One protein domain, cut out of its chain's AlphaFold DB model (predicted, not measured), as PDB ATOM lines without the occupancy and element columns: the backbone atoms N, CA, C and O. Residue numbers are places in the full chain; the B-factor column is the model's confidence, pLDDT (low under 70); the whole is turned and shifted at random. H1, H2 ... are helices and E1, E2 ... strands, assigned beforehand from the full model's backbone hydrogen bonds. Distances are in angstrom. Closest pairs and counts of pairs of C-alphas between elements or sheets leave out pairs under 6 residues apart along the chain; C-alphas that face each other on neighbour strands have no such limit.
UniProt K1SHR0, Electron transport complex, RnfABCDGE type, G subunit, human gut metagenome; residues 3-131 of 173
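AT A GLANCE: This is residues 3 to 131 of the 173 residues of the protein "Electron transport complex, RnfABCDGE type, G subunit" of human gut metagenome (UniProt K1SHR0). A four-stranded antiparallel sheet curls round one long helix, H3, which makes the core with it; two short helices, H1 and H2, sit by the first part of H3, on the E4 side of the sheet. The hairpin of E1 and E2 reaches towards one end of the long axis, and residues 78 to 107 make a long looping link before H3. The printed part has 129 residues, with four named strands and then three named helices, in the order E1 E2 E3 E4 H1 H2 H3; the sheet's order is E1 - E2 - E3 - E4. The class is mixed, helices and strands; the whole is compact, with a radius of gyration of the C-alphas of 13.9 A, and elongated, spanning 45 by 29 by 27 A.

HOW THE PARTS SIT: Start at E1, residues 9 to 15, and E2, residues 18 to 31, a hairpin with N 11 and O 23 2.8 A apart, within hydrogen-bond range. E2 bends by 53 degrees at residue 28. E3, residues 34 to 42, forms a hairpin with E2, where N 24 and O 40 are 2.8 A apart, and another with E4, residues 48 to 56, where N 39 and O 52 are 2.8 A apart. These four strands are a meander, each the antiparallel neighbour of the one before, in a twisted sheet; its edge strands E1 and E4 are apart. H1, residues 63 to 67, is on the sheet over E3, at a height over the sheet of 8.3 A. H2, residues 72 to 77, and H3, residues 108 to 130, lie on one face of the sheet, two layers. The sheet curls round H3; the closest C-alphas of E2 and H3, Gly 31 and Ala 113, are 5.0 A apart. With residues 110 to 114 alone H3 touches H1, closest at the C-alphas of Gly 63 and Ser 110, 5.2 A. With residues 111 to 115 alone it only just touches H2, with 3 pairs of C-alphas within 8 A, the closest Leu 73 and Ser 111 at 7.1 A; they run the same way at a shallow tilt of 18 degrees. In H2 and H3 every O i to N i+4 pair is within hydrogen-bond range; in H1 0 of 1 is, beside 2 of 2 O i to N i+3 pairs.

IN THESE COORDINATES: Find C-alpha 9 at (36.238, 8.550, 21.152), where E1 begins its 19.9 A. E2 runs 36.4 A, E3 25.3 A and E4 20.4 A. H1 and H2 are short, 8.6 A and 8.8 A. Look for C-alpha 108 at (33.433, 34.210, 26.805); from there H3 runs 32.7 A to C-alpha 130 at (49.389, 9.656, 12.186).

THE WHOLE: The two C-alphas farthest apart, those of Gly 17 and Ala 106, are 45.5 A from each other. The printed part has no cut, and the link from H2 to H3 is long. Mean pLDDT of the printed part is 96.3; residue 131 is under 70.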
ATOM      1  N   ILE A   3      42.708  12.527  26.597       86.88
ATOM      2  CA  ILE A   3      43.515  13.753  26.476       86.88
ATOM      3  C   ILE A   3      43.187  14.632  27.683       86.88
ATOM      4  O   ILE A   3      42.013  14.917  27.927       86.88
ATOM      5  N   ASP A   4      44.214  15.022  28.440       88.50
ATOM      6  CA  ASP A   4      44.131  15.636  29.775       88.50
ATOM      7  C   ASP A   4      43.114  14.920  30.688       88.50
ATOM      8  O   ASP A   4      42.183  15.526  31.214       88.50
ATOM      9  N   GLU A   5      43.240  13.593  30.802       91.56
ATOM     10  CA  GLU A   5      42.376  12.725  31.626       91.56
ATOM     11  C   GLU A   5      40.884  12.686  31.228       91.56
ATOM     12  O   GLU A   5      40.078  12.015  31.877       91.56
ATOM     13  N   LEU A   6      40.491  13.350  30.136       92.38
ATOM     14  CA  LEU A   6      39.122  13.321  29.629       92.38
ATOM     15  C   LEU A   6      38.963  12.263  28.529       92.38
ATOM     16  O   LEU A   6      39.829  12.147  27.654       92.38
ATOM     17  N   PRO A   7      37.862  11.487  28.543       93.19
ATOM     18  CA  PRO A   7      37.623  10.460  27.543       93.19
ATOM     19  C   PRO A   7      37.348  11.088  26.177       93.19
ATOM     20  O   PRO A   7      36.558  12.026  26.055       93.19
ATOM     21  N   ILE A   8      37.978  10.525  25.149       96.44
ATOM     22  CA  ILE A   8      37.762  10.882  23.749       96.44
ATOM     23  C   ILE A   8      37.578   9.614  22.927       96.44
ATOM     24  O   ILE A   8      38.368   8.660  23.025       96.44
ATOM     25  N   THR A   9      36.557   9.636  22.076       97.31
ATOM     26  CA  THR A   9      36.238   8.550  21.152       97.31
ATOM     27  C   THR A   9      36.379   9.049  19.725       97.31
ATOM     28  O   THR A   9      35.849  10.098  19.373       97.31
ATOM     29  N   VAL A  10      37.099   8.291  18.899       97.62
ATOM     30  CA  VAL A  10      37.278   8.580  17.475       97.62
ATOM     31  C   VAL A  10      36.574   7.490  16.679       97.62
ATOM     32  O   VAL A  10      36.819   6.304  16.892       97.62
ATOM     33  N   TYR A  11      35.712   7.901  15.758       97.06
ATOM     34  CA  TYR A  11      34.996   7.046  14.824       97.06
ATOM     35  C   TYR A  11      35.513   7.314  13.411       97.06
ATOM     36  O   TYR A  11      35.483   8.455  12.949       97.06
ATOM     37  N   THR A  12      35.954   6.274  12.706       96.44
ATOM     38  CA  THR A  12      36.376   6.378  11.302       96.44
ATOM     39  C   THR A  12      35.182   6.131  10.386       96.44
ATOM     40  O   THR A  12      34.577   5.059  10.423       96.44
ATOM     41  N   ALA A  13      34.847   7.106   9.545       93.69
ATOM     42  CA  ALA A  13      33.846   6.950   8.501       93.69
ATOM     43  C   ALA A  13      34.502   6.374   7.242       93.69
ATOM     44  O   ALA A  13      35.560   6.840   6.818       93.69
ATOM     45  N   THR A  14      33.862   5.386   6.616       94.81
ATOM     46  CA  THR A  14      34.327   4.806   5.351       94.81
ATOM     47  C   THR A  14      33.231   4.837   4.294       94.81
ATOM     48  O   THR A  14      32.042   4.746   4.604       94.81
ATOM     49  N   LYS A  15      33.627   4.976   3.030       92.06
ATOM     50  CA  LYS A  15      32.750   4.896   1.862       92.06
ATOM     51  C   LYS A  15      33.424   4.003   0.833       92.06
ATOM     52  O   LYS A  15      34.532   4.287   0.402       92.06
ATOM     53  N   SER A  16      32.768   2.903   0.467       94.31
ATOM     54  CA  SER A  16      33.314   1.924  -0.488       94.31
ATOM     55  C   SER A  16      34.696   1.363  -0.103       94.31
ATOM     56  O   SER A  16      35.487   1.026  -0.973       94.31
ATOM     57  N   GLY A  17      34.987   1.257   1.197       90.00
ATOM     58  CA  GLY A  17      36.276   0.770   1.704       90.00
ATOM     59  C   GLY A  17      37.365   1.840   1.838       90.00
ATOM     60  O   GLY A  17      38.417   1.547   2.396       90.00
ATOM     61  N   GLU A  18      37.110   3.076   1.406       92.62
ATOM     62  CA  GLU A  18      38.023   4.210   1.566       92.62
ATOM     63  C   GLU A  18      37.613   5.075   2.759       92.62
ATOM     64  O   GLU A  18      36.425   5.204   3.067       92.62
ATOM     65  N   VAL A  19      38.585   5.677   3.446       94.75
ATOM     66  CA  VAL A  19      38.308   6.606   4.548       94.75
ATOM     67  C   VAL A  19      37.640   7.863   3.995       94.75
ATOM     68  O   VAL A  19      38.206   8.573   3.173       94.75
ATOM     69  N   ALA A  20      36.431   8.145   4.476       95.31
ATOM     70  CA  ALA A  20      35.638   9.312   4.097       95.31
ATOM     71  C   ALA A  20      35.745  10.463   5.113       95.31
ATOM     72  O   ALA A  20      35.340  11.583   4.813       95.31
ATOM     73  N   GLY A  21      36.263  10.196   6.314       97.00
ATOM     74  CA  GLY A  21      36.464  11.193   7.361       97.00
ATOM     75  C   GLY A  21      36.446  10.582   8.756       97.00
ATOM     76  O   GLY A  21      36.454   9.361   8.923       97.00
ATOM     77  N   TYR A  22      36.393  11.448   9.762       98.25
ATOM     78  CA  TYR A  22      36.427  11.062  11.168       98.25
ATOM     79  C   TYR A  22      35.391  11.850  11.957       98.25
ATOM     80  O   TYR A  22      35.202  13.039  11.722       98.25
ATOM     81  N   ALA A  23      34.737  11.206  12.914       98.38
ATOM     82  CA  ALA A  23      33.909  11.873  13.906       98.38
ATOM     83  C   ALA A  23      34.553  11.674  15.276       98.38
ATOM     84  O   ALA A  23      34.872  10.550  15.658       98.38
ATOM     85  N   VAL A  24      34.796  12.762  15.995       98.62
ATOM     86  CA  VAL A  24      35.499  12.741  17.273       98.62
ATOM     87  C   VAL A  24      34.587  13.292  18.350       98.62
ATOM     88  O   VAL A  24      34.252  14.478  18.350       98.62
ATOM     89  N   GLU A  25      34.197  12.425  19.277       98.56
ATOM     90  CA  GLU A  25      33.502  12.839  20.486       98.56
ATOM     91  C   GLU A  25      34.527  13.306  21.514       98.56
ATOM     92  O   GLU A  25      35.395  12.542  21.938       98.56
ATOM     93  N   SER A  26      34.412  14.565  21.915       98.44
ATOM     94  CA  SER A  26      35.292  15.213  22.883       98.44
ATOM     95  C   SER A  26      34.470  15.980  23.907       98.44
ATOM     96  O   SER A  26      33.305  16.307  23.680       98.44
ATOM     97  N   MET A  27      35.077  16.277  25.049       98.06
ATOM     98  CA  MET A  27      34.432  17.083  26.073       98.06
ATOM     99  C   MET A  27      35.435  17.938  26.830       98.06
ATOM    100  O   MET A  27      36.636  17.675  26.818       98.06
ATOM    101  N   THR A  28      34.906  18.937  27.522       98.00
ATOM    102  CA  THR A  28      35.609  19.707  28.538       98.00
ATOM    103  C   THR A  28      34.695  19.927  29.739       98.00
ATOM    104  O   THR A  28      33.471  19.895  29.615       98.00
ATOM    105  N   LYS A  29      35.292  20.156  30.908       97.19
ATOM    106  CA  LYS A  29      34.585  20.564  32.136       97.19
ATOM    107  C   LYS A  29      34.723  22.064  32.416       97.19
ATOM    108  O   LYS A  29      34.327  22.518  33.480       97.19
ATOM    109  N   GLN A  30      35.320  22.803  31.480       96.38
ATOM    110  CA  GLN A  30      35.648  24.225  31.610       96.38
ATOM    111  C   GLN A  30      34.534  25.152  31.085       96.38
ATOM    112  O   GLN A  30      34.782  26.334  30.847       96.38
ATOM    113  N   GLY A  31      33.321  24.630  30.857       96.81
ATOM    114  CA  GLY A  31      32.138  25.452  30.596       96.81
ATOM    115  C   GLY A  31      31.794  26.315  31.805       96.81
ATOM    116  O   GLY A  31      32.194  26.007  32.928       96.81
ATOM    117  N   PHE A  32      31.034  27.390  31.593       96.56
ATOM    118  CA  PHE A  32      30.621  28.288  32.669       96.56
ATOM    119  C   PHE A  32      29.899  27.539  33.797       96.56
ATOM    120  O   PHE A  32      30.135  27.819  34.967       96.56
ATOM    121  N   ASN A  33      29.084  26.542  33.441       95.56
ATOM    122  CA  ASN A  33      28.341  25.706  34.389       95.56
ATOM    123  C   ASN A  33      28.778  24.228  34.348       95.56
ATOM    124  O   ASN A  33      28.046  23.347  34.800       95.56
ATOM    125  N   GLY A  34      29.960  23.933  33.795       95.38
ATOM    126  CA  GLY A  34      30.545  22.593  33.800       95.38
ATOM    127  C   GLY A  34      30.731  21.982  32.414       95.38
ATOM    128  O   GLY A  34      31.533  22.462  31.614       95.38
ATOM    129  N   VAL A  35      30.092  20.836  32.168       97.38
ATOM    130  CA  VAL A  35      30.396  20.004  30.994       97.38
ATOM    131  C   VAL A  35      29.930  20.667  29.699       97.38
ATOM    132  O   VAL A  35      28.786  21.103  29.590       97.38
ATOM    133  N   VAL A  36      30.813  20.654  28.699       98.44
ATOM    134  CA  VAL A  36      30.500  20.865  27.281       98.44
ATOM    135  C   VAL A  36      31.037  19.663  26.508       98.44
ATOM    136  O   VAL A  36      32.239  19.396  26.533       98.44
ATOM    137  N   ARG A  37      30.157  18.926  25.825       98.62
ATOM    138  CA  ARG A  37      30.494  17.750  25.009       98.62
ATOM    139  C   ARG A  37      30.136  18.005  23.559       98.62
ATOM    140  O   ARG A  37      29.007  18.390  23.255       98.62
ATOM    141  N   LEU A  38      31.081  17.739  22.668       98.69
ATOM    142  CA  LEU A  38      30.958  17.981  21.240       98.69
ATOM    143  C   LEU A  38      31.219  16.705  20.441       98.69
ATOM    144  O   LEU A  38      32.081  15.902  20.794       98.69
ATOM    145  N   MET A  39      30.538  16.588  19.304       98.62
ATOM    146  CA  MET A  39      30.944  15.735  18.192       98.62
ATOM    147  C   MET A  39      31.552  16.621  17.107       98.62
ATOM    148  O   MET A  39      30.858  17.466  16.540       98.62
ATOM    149  N   VAL A  40      32.830  16.424  16.804       98.75
ATOM    150  CA  VAL A  40      33.550  17.179  15.772       98.75
ATOM    151  C   VAL A  40      33.812  16.267  14.581       98.75
ATOM    152  O   VAL A  40      34.459  15.232  14.716       98.75
ATOM    153  N   GLY A  41      33.293  16.637  13.415       98.56
ATOM    154  CA  GLY A  41      33.549  15.939  12.161       98.56
ATOM    155  C   GLY A  41      34.751  16.535  11.440       98.56
ATOM    156  O   GLY A  41      34.795  17.748  11.236       98.56
ATOM    157  N   PHE A  42      35.674  15.689  10.997       98.69
ATOM    158  CA  PHE A  42      36.825  16.048  10.174       98.69
ATOM    159  C   PHE A  42      36.761  15.341   8.817       98.69
ATOM    160  O   PHE A  42      36.373  14.171   8.736       98.69
ATOM    161  N   THR A  43      37.172  16.033   7.755       97.75
ATOM    162  CA  THR A  43      37.521  15.386   6.481       97.75
ATOM    163  C   THR A  43      38.808  14.561   6.649       97.75
ATOM    164  O   THR A  43      39.510  14.741   7.650       97.75
ATOM    165  N   PRO A  44      39.161  13.672   5.701       95.44
ATOM    166  CA  PRO A  44      40.427  12.932   5.751       95.44
ATOM    167  C   PRO A  44      41.679  13.825   5.815       95.44
ATOM    168  O   PRO A  44      42.721  13.389   6.287       95.44
ATOM    169  N   GLU A  45      41.576  15.079   5.371       95.00
ATOM    170  CA  GLU A  45      42.652  16.077   5.377       95.00
ATOM    171  C   GLU A  45      42.700  16.896   6.681       95.00
ATOM    172  O   GLU A  45      43.597  17.714   6.873       95.00
ATOM    173  N   GLY A  46      41.743  16.697   7.594       96.00
ATOM    174  CA  GLY A  46      41.686  17.383   8.888       96.00
ATOM    175  C   GLY A  46      40.927  18.706   8.875       96.00
ATOM    176  O   GLY A  46      40.940  19.434   9.868       96.00
ATOM    177  N   THR A  47      40.223  19.012   7.783       98.12
ATOM    178  CA  THR A  47      39.298  20.149   7.736       98.12
ATOM    179  C   THR A  47      38.078  19.848   8.597       98.12
ATOM    180  O   THR A  47      37.489  18.774   8.478       98.12
ATOM    181  N   ILE A  48      37.654  20.786   9.445       98.56
ATOM    182  CA  ILE A  48      36.433  20.625  10.241       98.56
ATOM    183  C   ILE A  48      35.224  20.671   9.302       98.56
ATOM    184  O   ILE A  48      34.879  21.715   8.754       98.56
ATOM    185  N   TYR A  49      34.549  19.538   9.139       98.12
ATOM    186  CA  TYR A  49      33.339  19.418   8.331       98.12
ATOM    187  C   TYR A  49      32.119  20.004   9.053       98.12
ATOM    188  O   TYR A  49      31.338  20.760   8.473       98.12
ATOM    189  N   ASN A  50      31.944  19.660  10.331       98.06
ATOM    190  CA  ASN A  50      30.866  20.178  11.170       98.06
ATOM    191  C   ASN A  50      31.189  19.979  12.657       98.06
ATOM    192  O   ASN A  50      32.010  19.131  13.004       98.06
ATOM    193  N   VAL A  51      30.496  20.707  13.530       98.56
ATOM    194  CA  VAL A  51      30.535  20.486  14.980       98.56
ATOM    195  C   VAL A  51      29.107  20.439  15.496       98.56
ATOM    196  O   VAL A  51      28.308  21.309  15.158       98.56
ATOM    197  N   ASN A  52      28.791  19.432  16.302       98.31
ATOM    198  CA  ASN A  52      27.506  19.315  16.978       98.31
ATOM    199  C   ASN A  52      27.701  19.321  18.494       98.31
ATOM    200  O   ASN A  52      28.593  18.644  19.004       98.31
ATOM    201  N   VAL A  53      26.854  20.057  19.209       98.50
ATOM    202  CA  VAL A  53      26.840  20.058  20.675       98.50
ATOM    203  C   VAL A  53      25.977  18.895  21.142       98.50
ATOM    204  O   VAL A  53      24.806  18.812  20.787       98.50
ATOM    205  N   LEU A  54      26.562  17.983  21.914       98.19
ATOM    206  CA  LEU A  54      25.869  16.807  22.448       98.19
ATOM    207  C   LEU A  54      25.329  17.057  23.858       98.19
ATOM    208  O   LEU A  54      24.262  16.567  24.210       98.19
ATOM    209  N   GLU A  55      26.078  17.808  24.663       98.25
ATOM    210  CA  GLU A  55      25.766  18.083  26.065       98.25
ATOM    211  C   GLU A  55      26.333  19.452  26.443       98.25
ATOM    212  O   GLU A  55      27.461  19.778  26.066       98.25
ATOM    213  N   GLN A  56      25.562  20.252  27.177       97.81
ATOM    214  CA  GLN A  56      26.011  21.530  27.728       97.81
ATOM    215  C   GLN A  56      25.133  21.940  28.916       97.81
ATOM    216  O   GLN A  56      23.938  21.642  28.928       97.81
ATOM    217  N   ALA A  57      25.719  22.640  29.886       94.75
ATOM    218  CA  ALA A  57      25.027  23.130  31.083       94.75
ATOM    219  C   ALA A  57      24.955  24.670  31.163       94.75
ATOM    220  O   ALA A  57      24.619  25.225  32.207       94.75
ATOM    221  N   GLU A  58      25.294  25.384  30.087       97.38
ATOM    222  CA  GLU A  58      25.540  26.827  30.118       97.38
ATOM    223  C   GLU A  58      24.285  27.674  30.376       97.38
ATOM    224  O   GLU A  58      23.147  27.224  30.252       97.38
ATOM    225  N   THR A  59      24.499  28.950  30.701       97.00
ATOM    226  CA  THR A  59      23.423  29.902  30.997       97.00
ATOM    227  C   THR A  59      22.493  30.106  29.788       97.00
ATOM    228  O   THR A  59      22.976  30.535  28.726       97.00
ATOM    229  N   PRO A  60      21.172  29.856  29.931       96.94
ATOM    230  CA  PRO A  60      20.184  30.055  28.870       96.94
ATOM    231  C   PRO A  60      20.250  31.445  28.232       96.94
ATOM    232  O   PRO A  60      20.304  32.460  28.923       96.94
ATOM    233  N   GLY A  61      20.253  31.496  26.898       96.00
ATOM    234  CA  GLY A  61      20.270  32.744  26.120       96.00
ATOM    235  C   GLY A  61      21.647  33.408  25.972       96.00
ATOM    236  O   GLY A  61      21.785  34.365  25.199       96.00
ATOM    237  N   LEU A  62      22.667  32.884  26.657       96.62
ATOM    238  CA  LEU A  62      24.058  33.340  26.601       96.62
ATOM    239  C   LEU A  62      24.945  32.241  26.012       96.62
ATOM    240  O   LEU A  62      25.204  32.233  24.810       96.62
ATOM    241  N   GLY A  63      25.375  31.294  26.848       96.44
ATOM    242  CA  GLY A  63      26.269  30.210  26.444       96.44
ATOM    243  C   GLY A  63      25.560  29.122  25.643       96.44
ATOM    244  O   GLY A  63      26.151  28.579  24.713       96.44
ATOM    245  N   THR A  64      24.268  28.879  25.900       97.81
ATOM    246  CA  THR A  64      23.477  27.861  25.176       97.81
ATOM    247  C   THR A  64      23.424  28.094  23.666       97.81
ATOM    248  O   THR A  64      23.203  27.155  22.903       97.81
ATOM    249  N   LYS A  65      23.698  29.326  23.220       98.19
ATOM    250  CA  LYS A  65      23.803  29.706  21.807       98.19
ATOM    251  C   LYS A  65      24.889  28.949  21.042       98.19
ATOM    252  O   LYS A  65      24.861  28.921  19.817       98.19
ATOM    253  N   MET A  66      25.830  28.290  21.723       98.06
ATOM    254  CA  MET A  66      26.806  27.408  21.068       98.06
ATOM    255  C   MET A  66      26.159  26.241  20.307       98.06
ATOM    256  O   MET A  66      26.775  25.701  19.390       98.06
ATOM    257  N   ALA A  67      24.942  25.843  20.693       97.88
ATOM    258  CA  ALA A  67      24.181  24.779  20.044       97.88
ATOM    259  C   ALA A  67      23.293  25.287  18.894       97.88
ATOM    260  O   ALA A  67      22.712  24.482  18.172       97.88
ATOM    261  N   GLU A  68      23.177  26.606  18.712       97.75
ATOM    262  CA  GLU A  68      22.378  27.188  17.634       97.75
ATOM    263  C   GLU A  68      23.090  27.039  16.285       97.75
ATOM    264  O   GLU A  68      24.320  27.149  16.176       97.75
ATOM    265  N   GLU A  69      22.310  26.824  15.227       94.00
ATOM    266  CA  GLU A  69      22.836  26.799  13.868       94.00
ATOM    267  C   GLU A  69      23.433  28.159  13.489       94.00
ATOM    268  O   GLU A  69      22.878  29.218  13.773       94.00
ATOM    269  N   GLY A  70      24.595  28.142  12.831       92.56
ATOM    270  CA  GLY A  70      25.243  29.373  12.371       92.56
ATOM    271  C   GLY A  70      25.809  30.261  13.487       92.56
ATOM    272  O   GLY A  70      26.157  31.416  13.224       92.56
ATOM    273  N   ASN A  71      25.949  29.747  14.712       97.50
ATOM    274  CA  ASN A  71      26.620  30.473  15.786       97.50
ATOM    275  C   ASN A  71      28.064  30.878  15.380       97.50
ATOM    276  O   ASN A  71      28.689  30.217  14.541       97.50
ATOM    277  N   PRO A  72      28.606  31.979  15.935       98.12
ATOM    278  CA  PRO A  72      29.918  32.508  15.548       98.12
ATOM    279  C   PRO A  72      31.076  31.520  15.720       98.12
ATOM    280  O   PRO A  72      31.968  31.491  14.870       98.12
ATOM    281  N   LEU A  73      31.037  30.670  16.751       98.50
ATOM    282  CA  LEU A  73      32.084  29.679  17.003       98.50
ATOM    283  C   LEU A  73      32.142  28.680  15.844       98.50
ATOM    284  O   LEU A  73      33.189  28.516  15.220       98.50
ATOM    285  N   LEU A  74      30.996  28.076  15.500       98.38
ATOM    286  CA  LEU A  74      30.890  27.131  14.389       98.38
ATOM    287  C   LEU A  74      31.254  27.791  13.055       98.38
ATOM    288  O   LEU A  74      32.008  27.209  12.279       98.38
ATOM    289  N   ARG A  75      30.759  29.008  12.787       98.31
ATOM    290  CA  ARG A  75      31.089  29.745  11.554       98.31
ATOM    291  C   ARG A  75      32.589  29.987  11.394       98.31
ATOM    292  O   ARG A  75      33.079  29.929  10.274       98.31
ATOM    293  N   SER A  76      33.303  30.219  12.493       98.12
ATOM    294  CA  SER A  76      34.751  30.455  12.473       98.12
ATOM    295  C   SER A  76      35.556  29.186  12.179       98.12
ATOM    296  O   SER A  76      36.678  29.251  11.676       98.12
ATOM    297  N   VAL A  77      35.023  28.005  12.511       98.31
ATOM    298  CA  VAL A  77      35.765  26.735  12.411       98.31
ATOM    299  C   VAL A  77      35.336  25.844  11.253       98.31
ATOM    300  O   VAL A  77      36.167  25.113  10.724       98.31
ATOM    301  N   LYS A  78      34.074  25.908  10.830       98.19
ATOM    302  CA  LYS A  78      33.530  25.051   9.779       98.19
ATOM    303  C   LYS A  78      34.188  25.333   8.429       98.19
ATOM    304  O   LYS A  78      34.305  26.478   8.005       98.19
ATOM    305  N   GLY A  79      34.586  24.268   7.739       98.06
ATOM    306  CA  GLY A  79      35.282  24.328   6.456       98.06
ATOM    307  C   GLY A  79      36.743  24.765   6.560       98.06
ATOM    308  O   GLY A  79      37.345  25.071   5.539       98.06
ATOM    309  N   GLN A  80      37.310  24.813   7.768       98.06
ATOM    310  CA  GLN A  80      38.685  25.244   8.003       98.06
ATOM    311  C   GLN A  80      39.510  24.110   8.609       98.06
ATOM    312  O   GLN A  80      39.008  23.344   9.436       98.06
ATOM    313  N   ASN A  81      40.788  24.034   8.249       97.25
ATOM    314  CA  ASN A  81      41.743  23.169   8.928       97.25
ATOM    315  C   ASN A  81      42.360  23.930  10.114       97.25
ATOM    316  O   ASN A  81      42.887  25.024   9.908       97.25
ATOM    317  N   PRO A  82      42.317  23.404  11.352       96.69
ATOM    318  CA  PRO A  82      42.960  24.064  12.487       96.69
ATOM    319  C   PRO A  82      44.464  24.303  12.298       96.69
ATOM    320  O   PRO A  82      44.985  25.254  12.865       96.69
ATOM    321  N   ALA A  83      45.156  23.501  11.480       95.06
ATOM    322  CA  ALA A  83      46.571  23.714  11.163       95.06
ATOM    323  C   ALA A  83      46.850  25.045  10.438       95.06
ATOM    324  O   ALA A  83      47.935  25.598  10.596       95.06
ATOM    325  N   ASP A  84      45.874  25.563   9.684       95.69
ATOM    326  CA  ASP A  84      46.013  26.768   8.852       95.69
ATOM    327  C   ASP A  84      45.465  28.035   9.538       95.69
ATOM    328  O   ASP A  84      45.454  29.124   8.962       95.69
ATOM    329  N   LYS A  85      44.975  27.893  10.773       96.25
ATOM    330  CA  LYS A  85      44.379  28.968  11.573       96.25
ATOM    331  C   LYS A  85      45.432  29.763  12.336       96.25
ATOM    332  O   LYS A  85      46.560  29.316  12.549       96.25
ATOM    333  N   LYS A  86      45.042  30.935  12.838       96.56
ATOM    334  CA  LYS A  86      45.855  31.686  13.796       96.56
ATOM    335  C   LYS A  86      45.817  31.003  15.164       96.56
ATOM    336  O   LYS A  86      44.890  31.192  15.952       96.56
ATOM    337  N   LEU A  87      46.860  30.231  15.445       96.19
ATOM    338  CA  LEU A  87      47.010  29.512  16.706       96.19
ATOM    339  C   LEU A  87      47.655  30.386  17.787       96.19
ATOM    340  O   LEU A  87      48.591  31.140  17.524       96.19
ATOM    341  N   VAL A  88      47.178  30.228  19.019       97.19
ATOM    342  CA  VAL A  88      47.792  30.755  20.244       97.19
ATOM    343  C   VAL A  88      48.301  29.551  21.023       97.19
ATOM    344  O   VAL A  88      47.539  28.619  21.275       97.19
ATOM    345  N   ASP A  89      49.603  29.509  21.306       94.75
ATOM    346  CA  ASP A  89      50.272  28.362  21.944       94.75
ATOM    347  C   ASP A  89      49.970  27.013  21.258       94.75
ATOM    348  O   ASP A  89      49.787  25.972  21.889       94.75
ATOM    349  N   GLY A  90      49.876  27.038  19.923       94.38
ATOM    350  CA  GLY A  90      49.584  25.859  19.102       94.38
ATOM    351  C   GLY A  90      48.124  25.390  19.136       94.38
ATOM    352  O   GLY A  90      47.839  24.289  18.666       94.38
ATOM    353  N   ARG A  91      47.198  26.194  19.672       96.12
ATOM    354  CA  ARG A  91      45.774  25.862  19.813       96.12
ATOM    355  C   ARG A  91      44.880  26.938  19.202       96.12
ATOM    356  O   ARG A  91      45.250  28.109  19.136       96.12
ATOM    357  N   LEU A  92      43.682  26.547  18.764       98.00
ATOM    358  CA  LEU A  92      42.640  27.506  18.405       98.00
ATOM    359  C   LEU A  92      42.274  28.330  19.638       98.00
ATOM    360  O   LEU A  92      42.158  27.784  20.738       98.00
ATOM    361  N   ALA A  93      42.040  29.620  19.437       98.38
ATOM    362  CA  ALA A  93      41.653  30.542  20.490       98.38
ATOM    363  C   ALA A  93      40.644  31.563  19.962       98.38
ATOM    364  O   ALA A  93      40.591  31.854  18.764       98.38
ATOM    365  N   VAL A  94      39.843  32.122  20.868       98.38
ATOM    366  CA  VAL A  94      38.936  33.219  20.516       98.38
ATOM    367  C   VAL A  94      39.717  34.500  20.230       98.38
ATOM    368  O   VAL A  94      40.819  34.699  20.742       98.38
ATOM    369  N   THR A  95      39.131  35.409  19.455       97.69
ATOM    370  CA  THR A  95      39.735  36.709  19.107       97.69
ATOM    371  C   THR A  95      40.164  37.520  20.330       97.69
ATOM    372  O   THR A  95      41.222  38.148  20.314       97.69
ATOM    373  N   LYS A  96      39.400  37.455  21.430       95.62
ATOM    374  CA  LYS A  96      39.730  38.119  22.707       95.62
ATOM    375  C   LYS A  96      41.025  37.596  23.351       95.62
ATOM    376  O   LYS A  96      41.652  38.332  24.103       95.62
ATOM    377  N   ASP A  97      41.426  36.371  23.017       97.06
ATOM    378  CA  ASP A  97      42.641  35.715  23.513       97.06
ATOM    379  C   ASP A  97      43.756  35.707  22.449       97.06
ATOM    380  O   ASP A  97      44.756  35.013  22.586       97.06
ATOM    381  N   GLY A  98      43.594  36.481  21.369       96.88
ATOM    382  CA  GLY A  98      44.598  36.650  20.319       96.88
ATOM    383  C   GLY A  98      44.477  35.691  19.132       96.88
ATOM    384  O   GLY A  98      45.231  35.859  18.171       96.88
ATOM    385  N   GLY A  99      43.531  34.746  19.156       97.31
ATOM    386  CA  GLY A  99      43.231  33.861  18.027       97.31
ATOM    387  C   GLY A  99      42.346  34.513  16.961       97.31
ATOM    388  O   GLY A  99      42.285  35.740  16.846       97.31
ATOM    389  N   ASP A 100      41.664  33.688  16.169       96.25
ATOM    390  CA  ASP A 100      40.822  34.100  15.036       96.25
ATOM    391  C   ASP A 100      39.386  33.548  15.087       96.25
ATOM    392  O   ASP A 100      38.641  33.656  14.115       96.25
ATOM    393  N   VAL A 101      38.970  32.982  16.222       98.19
ATOM    394  CA  VAL A 101      37.606  32.478  16.410       98.19
ATOM    395  C   VAL A 101      36.710  33.544  17.041       98.19
ATOM    396  O   VAL A 101      37.006  34.071  18.117       98.19
ATOM    397  N   ASP A 102      35.561  33.812  16.428       98.06
ATOM    398  CA  ASP A 102      34.543  34.684  17.012       98.06
ATOM    399  C   ASP A 102      33.898  34.047  18.253       98.06
ATOM    400  O   ASP A 102      33.417  32.912  18.221       98.06
ATOM    401  N   ALA A 103      33.829  34.805  19.347       97.94
ATOM    402  CA  ALA A 103      33.173  34.379  20.580       97.94
ATOM    403  C   ALA A 103      31.659  34.662  20.566       97.94
ATOM    404  O   ALA A 103      31.170  35.564  19.881       97.94
ATOM    405  N   LEU A 104      30.913  33.939  21.402       98.12
ATOM    406  CA  LEU A 104      29.550  34.308  21.768       98.12
ATOM    407  C   LEU A 104      29.567  35.595  22.601       98.12
ATOM    408  O   LEU A 104      30.291  35.709  23.597       98.12
ATOM    409  N   THR A 105      28.732  36.561  22.222       96.31
ATOM    410  CA  THR A 105      28.582  37.815  22.964       96.31
ATOM    411  C   THR A 105      28.178  37.535  24.412       96.31
ATOM    412  O   THR A 105      27.239  36.784  24.661       96.31
ATOM    413  N   ALA A 106      28.894  38.154  25.355       96.44
ATOM    414  CA  ALA A 106      28.694  38.000  26.800       96.44
ATOM    415  C   ALA A 106      28.826  36.558  27.346       96.44
ATOM    416  O   ALA A 106      28.481  36.309  28.496       96.44
ATOM    417  N   ALA A 107      29.384  35.619  26.571       97.56
ATOM    418  CA  ALA A 107      29.581  34.225  26.980       97.56
ATOM    419  C   ALA A 107      31.003  33.736  26.645       97.56
ATOM    420  O   ALA A 107      31.212  32.722  25.973       97.56
ATOM    421  N   THR A 108      32.014  34.487  27.099       97.56
ATOM    422  CA  THR A 108      33.433  34.210  26.805       97.56
ATOM    423  C   THR A 108      33.904  32.877  27.394       97.56
ATOM    424  O   THR A 108      34.630  32.147  26.725       97.56
ATOM    425  N   ILE A 109      33.482  32.529  28.616       98.00
ATOM    426  CA  ILE A 109      33.864  31.258  29.260       98.00
ATOM    427  C   ILE A 109      33.295  30.074  28.462       98.00
ATOM    428  O   ILE A 109      34.049  29.203  28.040       98.00
ATOM    429  N   SER A 110      32.004  30.119  28.123       98.44
ATOM    430  CA  SER A 110      31.336  29.148  27.242       98.44
ATOM    431  C   SER A 110      32.031  29.008  25.883       98.44
ATOM    432  O   SER A 110      32.217  27.905  25.372       98.44
ATOM    433  N   SER A 111      32.447  30.138  25.303       98.50
ATOM    434  CA  SER A 111      33.147  30.182  24.014       98.50
ATOM    435  C   SER A 111      34.495  29.471  24.077       98.50
ATOM    436  O   SER A 111      34.813  28.668  23.205       98.50
ATOM    437  N   ARG A 112      35.277  29.718  25.132       98.62
ATOM    438  CA  ARG A 112      36.561  29.040  25.341       98.62
ATOM    439  C   ARG A 112      36.384  27.550  25.577       98.62
ATOM    440  O   ARG A 112      37.141  26.778  25.007       98.62
ATOM    441  N   ALA A 113      35.371  27.143  26.340       98.62
ATOM    442  CA  ALA A 113      35.068  25.733  26.571       98.62
ATOM    443  C   ALA A 113      34.762  24.987  25.261       98.62
ATOM    444  O   ALA A 113      35.294  23.909  25.006       98.62
ATOM    445  N   TYR A 114      33.959  25.594  24.386       98.62
ATOM    446  CA  TYR A 114      33.666  25.036  23.069       98.62
ATOM    447  C   TYR A 114      34.940  24.848  22.226       98.62
ATOM    448  O   TYR A 114      35.146  23.799  21.615       98.62
ATOM    449  N   ILE A 115      35.829  25.843  22.227       98.56
ATOM    450  CA  ILE A 115      37.090  25.787  21.476       98.56
ATOM    451  C   ILE A 115      38.104  24.827  22.103       98.56
ATOM    452  O   ILE A 115      38.794  24.120  21.372       98.56
ATOM    453  N   ASP A 116      38.151  24.716  23.429       98.56
ATOM    454  CA  ASP A 116      38.945  23.705  24.134       98.56
ATOM    455  C   ASP A 116      38.528  22.286  23.723       98.56
ATOM    456  O   ASP A 116      39.376  21.479  23.342       98.56
ATOM    457  N   ALA A 117      37.223  21.995  23.688       98.56
ATOM    458  CA  ALA A 117      36.719  20.707  23.214       98.56
ATOM    459  C   ALA A 117      37.094  20.438  21.739       98.56
ATOM    460  O   ALA A 117      37.543  19.340  21.414       98.56
ATOM    461  N   ILE A 118      37.029  21.440  20.852       98.50
ATOM    462  CA  ILE A 118      37.498  21.287  19.460       98.50
ATOM    463  C   ILE A 118      39.004  21.008  19.393       98.50
ATOM    464  O   ILE A 118      39.421  20.131  18.638       98.50
ATOM    465  N   ASN A 119      39.826  21.710  20.176       98.31
ATOM    466  CA  ASN A 119      41.271  21.473  20.212       98.31
ATOM    467  C   ASN A 119      41.593  20.040  20.658       98.31
ATOM    468  O   ASN A 119      42.430  19.376  20.049       98.31
ATOM    469  N   ARG A 120      40.881  19.526  21.667       98.38
ATOM    470  CA  ARG A 120      40.982  18.125  22.109       98.38
ATOM    471  C   ARG A 120      40.607  17.155  20.993       98.38
ATOM    472  O   ARG A 120      41.341  16.202  20.730       98.38
ATOM    473  N   ALA A 121      39.494  17.414  20.308       98.31
ATOM    474  CA  ALA A 121      39.064  16.606  19.175       98.31
ATOM    475  C   ALA A 121      40.104  16.596  18.047       98.31
ATOM    476  O   ALA A 121      40.388  15.544  17.479       98.31
ATOM    477  N   TRP A 122      40.707  17.748  17.750       97.69
ATOM    478  CA  TRP A 122      41.732  17.878  16.718       97.69
ATOM    479  C   TRP A 122      43.019  17.125  17.075       97.69
ATOM    480  O   TRP A 122      43.565  16.411  16.233       97.69
ATOM    481  N   SER A 123      43.468  17.195  18.330       96.69
ATOM    482  CA  SER A 123      44.601  16.399  18.820       96.69
ATOM    483  C   SER A 123      44.341  14.893  18.701       96.69
ATOM    484  O   SER A 123      45.209  14.143  18.248       96.69
ATOM    485  N   ALA A 124      43.135  14.438  19.044       96.56
ATOM    486  CA  ALA A 124      42.755  13.034  18.911       96.56
ATOM    487  C   ALA A 124      42.646  12.587  17.447       96.56
ATOM    488  O   ALA A 124      43.129  11.507  17.108       96.56
ATOM    489  N   TYR A 125      42.079  13.426  16.575       96.38
ATOM    490  CA  TYR A 125      42.073  13.208  15.127       96.38
ATOM    491  C   TYR A 125      43.500  13.018  14.604       96.38
ATOM    492  O   TYR A 125      43.792  11.996  13.990       96.38
ATOM    493  N   ARG A 126      44.408  13.953  14.919       95.06
ATOM    494  CA  ARG A 126      45.811  13.895  14.488       95.06
ATOM    495  C   ARG A 126      46.486  12.590  14.895       95.06
ATOM    496  O   ARG A 126      47.181  11.995  14.084       95.06
ATOM    497  N   SER A 127      46.234  12.148  16.121       92.62
ATOM    498  CA  SER A 127      46.790  10.906  16.664       92.62
ATOM    499  C   SER A 127      46.233   9.669  15.954       92.62
ATOM    500  O   SER A 127      46.957   8.731  15.628       92.62
ATOM    501  N   ALA A 128      44.931   9.674  15.657       90.50
ATOM    502  CA  ALA A 128      44.282   8.586  14.937       90.50
ATOM    503  C   ALA A 128      44.769   8.459  13.482       90.50
ATOM    504  O   ALA A 128      44.814   7.344  12.967       90.50
ATOM    505  N   VAL A 129      45.137   9.570  12.828       89.69
ATOM    506  CA  VAL A 129      45.607   9.562  11.430       89.69
ATOM    507  C   VAL A 129      47.117   9.395  11.277       89.69
ATOM    508  O   VAL A 129      47.546   8.813  10.286       89.69
ATOM    509  N   SER A 130      47.934   9.864  12.228       81.50
ATOM    510  CA  SER A 130      49.389   9.656  12.186       81.50
ATOM    511  C   SER A 130      49.808   8.263  12.660       81.50
ATOM    512  O   SER A 130      50.912   7.822  12.360       81.50
ATOM    513  N   GLY A 131      48.943   7.566  13.406       63.25
ATOM    514  CA  GLY A 131      49.292   6.305  14.065       63.25
ATOM    515  C   GLY A 131      50.194   6.481  15.294       63.25
ATOM    516  O   GLY A 131      50.580   5.487  15.906       63.25
TER     517      GLY A 131